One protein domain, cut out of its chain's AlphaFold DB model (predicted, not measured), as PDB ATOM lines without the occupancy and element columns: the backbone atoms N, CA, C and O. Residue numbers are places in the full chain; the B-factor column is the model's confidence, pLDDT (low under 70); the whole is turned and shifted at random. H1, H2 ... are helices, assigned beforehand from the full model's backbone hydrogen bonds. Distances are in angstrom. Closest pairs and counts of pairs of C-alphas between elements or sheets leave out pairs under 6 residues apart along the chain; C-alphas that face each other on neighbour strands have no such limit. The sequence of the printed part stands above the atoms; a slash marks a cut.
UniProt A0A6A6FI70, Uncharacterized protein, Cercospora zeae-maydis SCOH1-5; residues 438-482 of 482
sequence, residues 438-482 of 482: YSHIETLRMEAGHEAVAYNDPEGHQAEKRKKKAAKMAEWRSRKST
ATOM      1  N   TYR A 438      29.594  85.736  43.266       77.12
ATOM      2  CA  TYR A 438      28.491  86.437  42.604       77.12
ATOM      3  C   TYR A 438      28.870  87.155  41.303       77.12
ATOM      4  O   TYR A 438      27.991  87.698  40.637       77.12
ATOM      5  N   SER A 439      30.136  87.111  40.877       79.19
ATOM      6  CA  SER A 439      30.568  87.674  39.587       79.19
ATOM      7  C   SER A 439      29.832  87.065  38.382       79.19
ATOM      8  O   SER A 439      29.562  87.760  37.404       79.19
ATOM      9  N   HIS A 440      29.431  85.791  38.469       79.81
ATOM     10  CA  HIS A 440      28.678  85.109  37.414       79.81
ATOM     11  C   HIS A 440      27.186  85.504  37.365       79.81
ATOM     12  O   HIS A 440      26.536  85.357  36.329       79.81
ATOM     13  N   ILE A 441      26.635  86.089  38.439       77.56
ATOM     14  CA  ILE A 441      25.247  86.579  38.442       77.56
ATOM     15  C   ILE A 441      25.085  87.755  37.480       77.56
ATOM     16  O   ILE A 441      24.056  87.873  36.822       77.56
ATOM     17  N   GLU A 442      26.088  88.623  37.355       74.38
ATOM     18  CA  GLU A 442      26.008  89.763  36.438       74.38
ATOM     19  C   GLU A 442      25.985  89.309  34.972       74.38
ATOM     20  O   GLU A 442      25.226  89.849  34.165       74.38
ATOM     21  N   THR A 443      26.715  88.238  34.643       75.31
ATOM     22  CA  THR A 443      26.643  87.610  33.318       75.31
ATOM     23  C   THR A 443      25.291  86.943  33.064       75.31
ATOM     24  O   THR A 443      24.713  87.164  32.003       75.31
ATOM     25  N   LEU A 444      24.734  86.232  34.051       73.38
ATOM     26  CA  LEU A 444      23.404  85.617  33.944       73.38
ATOM     27  C   LEU A 444      22.291  86.666  33.816       73.38
ATOM     28  O   LEU A 444      21.352  86.484  33.049       73.38
ATOM     29  N   ARG A 445      22.405  87.807  34.509       74.19
ATOM     30  CA  ARG A 445      21.458  88.927  34.381       74.19
ATOM     31  C   ARG A 445      21.508  89.578  33.005       74.19
ATOM     32  O   ARG A 445      20.463  89.965  32.491       74.19
ATOM     33  N   MET A 446      22.691  89.708  32.407       71.81
ATOM     34  CA  MET A 446      22.813  90.213  31.036       71.81
ATOM     35  C   MET A 446      22.221  89.226  30.025       71.81
ATOM     36  O   MET A 446      21.479  89.642  29.139       71.81
ATOM     37  N   GLU A 447      22.483  87.928  30.184       67.12
ATOM     38  CA  GLU A 447      21.925  86.877  29.327       67.12
ATOM     39  C   GLU A 447      20.391  86.801  29.436       67.12
ATOM     40  O   GLU A 447      19.696  86.883  28.423       67.12
ATOM     41  N   ALA A 448      19.845  86.817  30.656       61.72
ATOM     42  CA  ALA A 448      18.402  86.882  30.896       61.72
ATOM     43  C   ALA A 448      17.773  88.206  30.414       61.72
ATOM     44  O   ALA A 448      16.652  88.234  29.902       61.72
ATOM     45  N   GLY A 449      18.497  89.324  30.523       58.97
ATOM     46  CA  GLY A 449      18.073  90.620  29.996       58.97
ATOM     47  C   GLY A 449      17.947  90.627  28.470       58.97
ATOM     48  O   GLY A 449      17.031  91.251  27.931       58.97
ATOM     49  N   HIS A 450      18.803  89.886  27.762       53.97
ATOM     50  CA  HIS A 450      18.695  89.713  26.313       53.97
ATOM     51  C   HIS A 450      17.456  88.898  25.903       53.97
ATOM     52  O   HIS A 450      16.852  89.200  24.870       53.97
ATOM     53  N   GLU A 451      17.010  87.945  26.723       51.94
ATOM     54  CA  GLU A 451      15.749  87.224  26.502       51.94
ATOM     55  C   GLU A 451      14.513  88.080  26.829       51.94
ATOM     56  O   GLU A 451      13.516  88.051  26.099       51.94
ATOM     57  N   ALA A 452      14.585  88.926  27.861       53.00
ATOM     58  CA  ALA A 452      13.496  89.832  28.231       53.00
ATOM     59  C   ALA A 452      13.235  90.925  27.175       53.00
ATOM     60  O   ALA A 452      12.097  91.375  27.009       53.00
ATOM     61  N   VAL A 453      14.257  91.339  26.417       53.06
ATOM     62  CA  VAL A 453      14.088  92.268  25.285       53.06
ATOM     63  C   VAL A 453      13.342  91.601  24.122       53.06
ATOM     64  O   VAL A 453      12.549  92.265  23.457       53.06
ATOM     65  N   ALA A 454      13.500  90.290  23.913       54.59
ATOM     66  CA  ALA A 454      12.741  89.553  22.897       54.59
ATOM     67  C   ALA A 454      11.256  89.365  23.274       54.59
ATOM     68  O   ALA A 454      10.402  89.282  22.391       54.59
ATOM     69  N   TYR A 455      10.931  89.342  24.572       52.28
ATOM     70  CA  TYR A 455       9.556  89.199  25.072       52.28
ATOM     71  C   TYR A 455       8.767  90.514  25.171       52.28
ATOM     72  O   TYR A 455       7.538  90.485  25.244       52.28
ATOM     73  N   ASN A 456       9.447  91.662  25.142       57.97
ATOM     74  CA  ASN A 456       8.821  92.981  25.251       57.97
ATOM     75  C   ASN A 456       8.491  93.637  23.903       57.97
ATOM     76  O   ASN A 456       8.127  94.810  23.889       57.97
ATOM     77  N   ASP A 457       8.571  92.915  22.779       69.81
ATOM     78  CA  ASP A 457       8.043  93.411  21.506       69.81
ATOM     79  C   ASP A 457       6.517  93.165  21.431       69.81
ATOM     80  O   ASP A 457       6.066  92.033  21.179       69.81
ATOM     81  N   PRO A 458       5.676  94.201  21.641       69.19
ATOM     82  CA  PRO A 458       4.227  94.049  21.611       69.19
ATOM     83  C   PRO A 458       3.715  93.600  20.234       69.19
ATOM     84  O   PRO A 458       2.631  93.008  20.154       69.19
ATOM     85  N   GLU A 459       4.465  93.841  19.152       74.94
ATOM     86  CA  GLU A 459       4.089  93.402  17.808       74.94
ATOM     87  C   GLU A 459       4.315  91.899  17.620       74.94
ATOM     88  O   GLU A 459       3.434  91.207  17.089       74.94
ATOM     89  N   GLY A 460       5.426  91.364  18.138       76.06
ATOM     90  CA  GLY A 460       5.734  89.932  18.119       76.06
ATOM     91  C   GLY A 460       4.658  89.096  18.818       76.06
ATOM     92  O   GLY A 460       4.123  88.134  18.252       76.06
ATOM     93  N   HIS A 461       4.228  89.533  20.002       75.81
ATOM     94  CA  HIS A 461       3.189  88.848  20.771       75.81
ATOM     95  C   HIS A 461       1.798  88.920  20.101       75.81
ATOM     96  O   HIS A 461       1.022  87.956  20.128       75.81
ATOM     97  N   GLN A 462       1.464  90.031  19.428       80.56
ATOM     98  CA  GLN A 462       0.232  90.107  18.632       80.56
ATOM     99  C   GLN A 462       0.275  89.196  17.398       80.56
ATOM    100  O   GLN A 462      -0.732  88.548  17.081       80.56
ATOM    101  N   ALA A 463       1.416  89.120  16.708       83.31
ATOM    102  CA  ALA A 463       1.604  88.234  15.565       83.31
ATOM    103  C   ALA A 463       1.473  86.757  15.975       83.31
ATOM    104  O   ALA A 463       0.768  85.986  15.313       83.31
ATOM    105  N   GLU A 464       2.051  86.376  17.114       81.81
ATOM    106  CA  GLU A 464       1.946  85.022  17.654       81.81
ATOM    107  C   GLU A 464       0.503  84.670  18.054       81.81
ATOM    108  O   GLU A 464      -0.012  83.612  17.669       81.81
ATOM    109  N   LYS A 465      -0.214  85.580  18.731       88.56
ATOM    110  CA  LYS A 465      -1.643  85.399  19.050       88.56
ATOM    111  C   LYS A 465      -2.499  85.217  17.795       88.56
ATOM    112  O   LYS A 465      -3.375  84.347  17.767       88.56
ATOM    113  N   ARG A 466      -2.246  85.992  16.732       90.31
ATOM    114  CA  ARG A 466      -2.945  85.844  15.440       90.31
ATOM    115  C   ARG A 466      -2.647  84.491  14.793       90.31
ATOM    116  O   ARG A 466      -3.579  83.836  14.327       90.31
ATOM    117  N   LYS A 467      -1.389  84.040  14.827       91.94
ATOM    118  CA  LYS A 467      -0.966  82.734  14.297       91.94
ATOM    119  C   LYS A 467      -1.632  81.575  15.045       91.94
ATOM    120  O   LYS A 467      -2.222  80.704  14.406       91.94
ATOM    121  N   LYS A 468      -1.641  81.602  16.385       92.44
ATOM    122  CA  LYS A 468      -2.323  80.595  17.222       92.44
ATOM    123  C   LYS A 468      -3.832  80.562  16.959       92.44
ATOM    124  O   LYS A 468      -4.409  79.489  16.793       92.44
ATOM    125  N   LYS A 469      -4.477  81.729  16.834       94.50
ATOM    126  CA  LYS A 469      -5.909  81.817  16.491       94.50
ATOM    127  C   LYS A 469      -6.204  81.243  15.102       94.50
ATOM    128  O   LYS A 469      -7.186  80.521  14.945       94.50
ATOM    129  N   ALA A 470      -5.365  81.529  14.106       93.62
ATOM    130  CA  ALA A 470      -5.517  80.993  12.755       93.62
ATOM    131  C   ALA A 470      -5.376  79.462  12.722       93.62
ATOM    132  O   ALA A 470      -6.210  78.796  12.112       93.62
ATOM    133  N   ALA A 471      -4.389  78.910  13.436       92.25
ATOM    134  CA  ALA A 471      -4.186  77.466  13.552       92.25
ATOM    135  C   ALA A 471      -5.386  76.766  14.211       92.25
ATOM    136  O   ALA A 471      -5.936  75.823  13.645       92.25
ATOM    137  N   LYS A 472      -5.883  77.296  15.336       94.94
ATOM    138  CA  LYS A 472      -7.061  76.749  16.030       94.94
ATOM    139  C   LYS A 472      -8.326  76.805  15.165       94.94
ATOM    140  O   LYS A 472      -9.138  75.884  15.178       94.94
ATOM    141  N   MET A 473      -8.492  77.866  14.371       92.69
ATOM    142  CA  MET A 473      -9.600  77.969  13.413       92.69
ATOM    143  C   MET A 473      -9.463  76.990  12.242       92.69
ATOM    144  O   MET A 473     -10.479  76.517  11.738       92.69
ATOM    145  N   ALA A 474      -8.243  76.695  11.788       90.88
ATOM    146  CA  ALA A 474      -8.001  75.685  10.762       90.88
ATOM    147  C   ALA A 474      -8.317  74.274  11.285       90.88
ATOM    148  O   ALA A 474      -9.024  73.526  10.616       90.88
ATOM    149  N   GLU A 475      -7.895  73.958  12.510       91.62
ATOM    150  CA  GLU A 475      -8.198  72.694  13.188       91.62
ATOM    151  C   GLU A 475      -9.704  72.513  13.441       91.62
ATOM    152  O   GLU A 475     -10.274  71.450  13.207       91.62
ATOM    153  N   TRP A 476     -10.399  73.570  13.864       92.88
ATOM    154  CA  TRP A 476     -11.851  73.509  14.038       92.88
ATOM    155  C   TRP A 476     -12.592  73.288  12.713       92.88
ATOM    156  O   TRP A 476     -13.603  72.588  12.674       92.88
ATOM    157  N   ARG A 477     -12.092  73.869  11.614       92.44
ATOM    158  CA  ARG A 477     -12.654  73.648  10.274       92.44
ATOM    159  C   ARG A 477     -12.391  72.232   9.770       92.44
ATOM    160  O   ARG A 477     -13.304  71.654   9.190       92.44
ATOM    161  N   SER A 478     -11.207  71.665  10.012       88.12
ATOM    162  CA  SER A 478     -10.909  70.289   9.596       88.12
ATOM    163  C   SER A 478     -11.759  69.270  10.357       88.12
ATOM    164  O   SER A 478     -12.338  68.387   9.731       88.12
ATOM    165  N   ARG A 479     -11.956  69.461  11.670       85.75
ATOM    166  CA  ARG A 479     -12.831  68.612  12.506       85.75
ATOM    167  C   ARG A 479     -14.314  68.657  12.135       85.75
ATOM    168  O   ARG A 479     -15.050  67.761  12.515       85.75
ATOM    169  N   LYS A 480     -14.769  69.703  11.441       80.69
ATOM    170  CA  LYS A 480     -16.151  69.805  10.939       80.69
ATOM    171  C   LYS A 480     -16.354  69.187   9.556       80.69
ATOM    172  O   LYS A 480     -17.495  69.058   9.128       80.69
ATOM    173  N   SER A 481     -15.267  68.904   8.838       69.50
ATOM    174  CA  SER A 481     -15.308  68.304   7.498       69.50
ATOM    175  C   SER A 481     -15.180  66.778   7.499       69.50
ATOM    176  O   SER A 481     -15.381  66.160   6.456       69.50
ATOM    177  N   THR A 482     -14.844  66.200   8.651       59.09
ATOM    178  CA  THR A 482     -14.940  64.771   8.979       59.09
ATOM    179  C   THR A 482     -16.250  64.513   9.695       59.09
ATOM    180  O   THR A 482     -16.908  63.507   9.364       59.09
TER     181      THR A 482
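AT A GLANCE: This is residues 438 to 482 of the 482 residues of an uncharacterized protein of Cercospora zeae-maydis SCOH1-5 (UniProt A0A6A6FI70). Two helices, H1 and then H2, meet near their ends in a wide, open V, with a tight turn at the corner and a short tail after H2. Neither helix folds back on the other, and residues 438 to 482 stand free. The printed part has 45 residues, is all helix with no named strand, and is extended, with a radius of gyration of the C-alphas of 18.6 A and spans of 59 by 20 by 7 A.

IN THESE COORDINATES: H1 is residues 438 to 455, 26.0 A from C-alpha 438 at (28.491, 86.437, 42.604) to C-alpha 455. H2 is residues 458 to 479, 32.0 A long, ending with C-alpha 479 at (-12.831, 68.612, 12.506).

HOW THE PARTS SIT: H1 and H2 are close but not clearly touching; their closest C-alphas, those of Tyr 455 and His 461, are 7.7 A apart. They run the same way at a steep tilt of 59 degrees. In H2 every O i to N i+4 pair is within hydrogen-bond range; in H1, 11 of 14 are.

THE WHOLE: The C-alphas of Ser 439 and Thr 482, the two farthest apart, are 59.4 A apart. The printed part has no cut, and the link from H1 to H2 is tight. pLDDT is under 70 at residues 447 to 458 and 481 to 482.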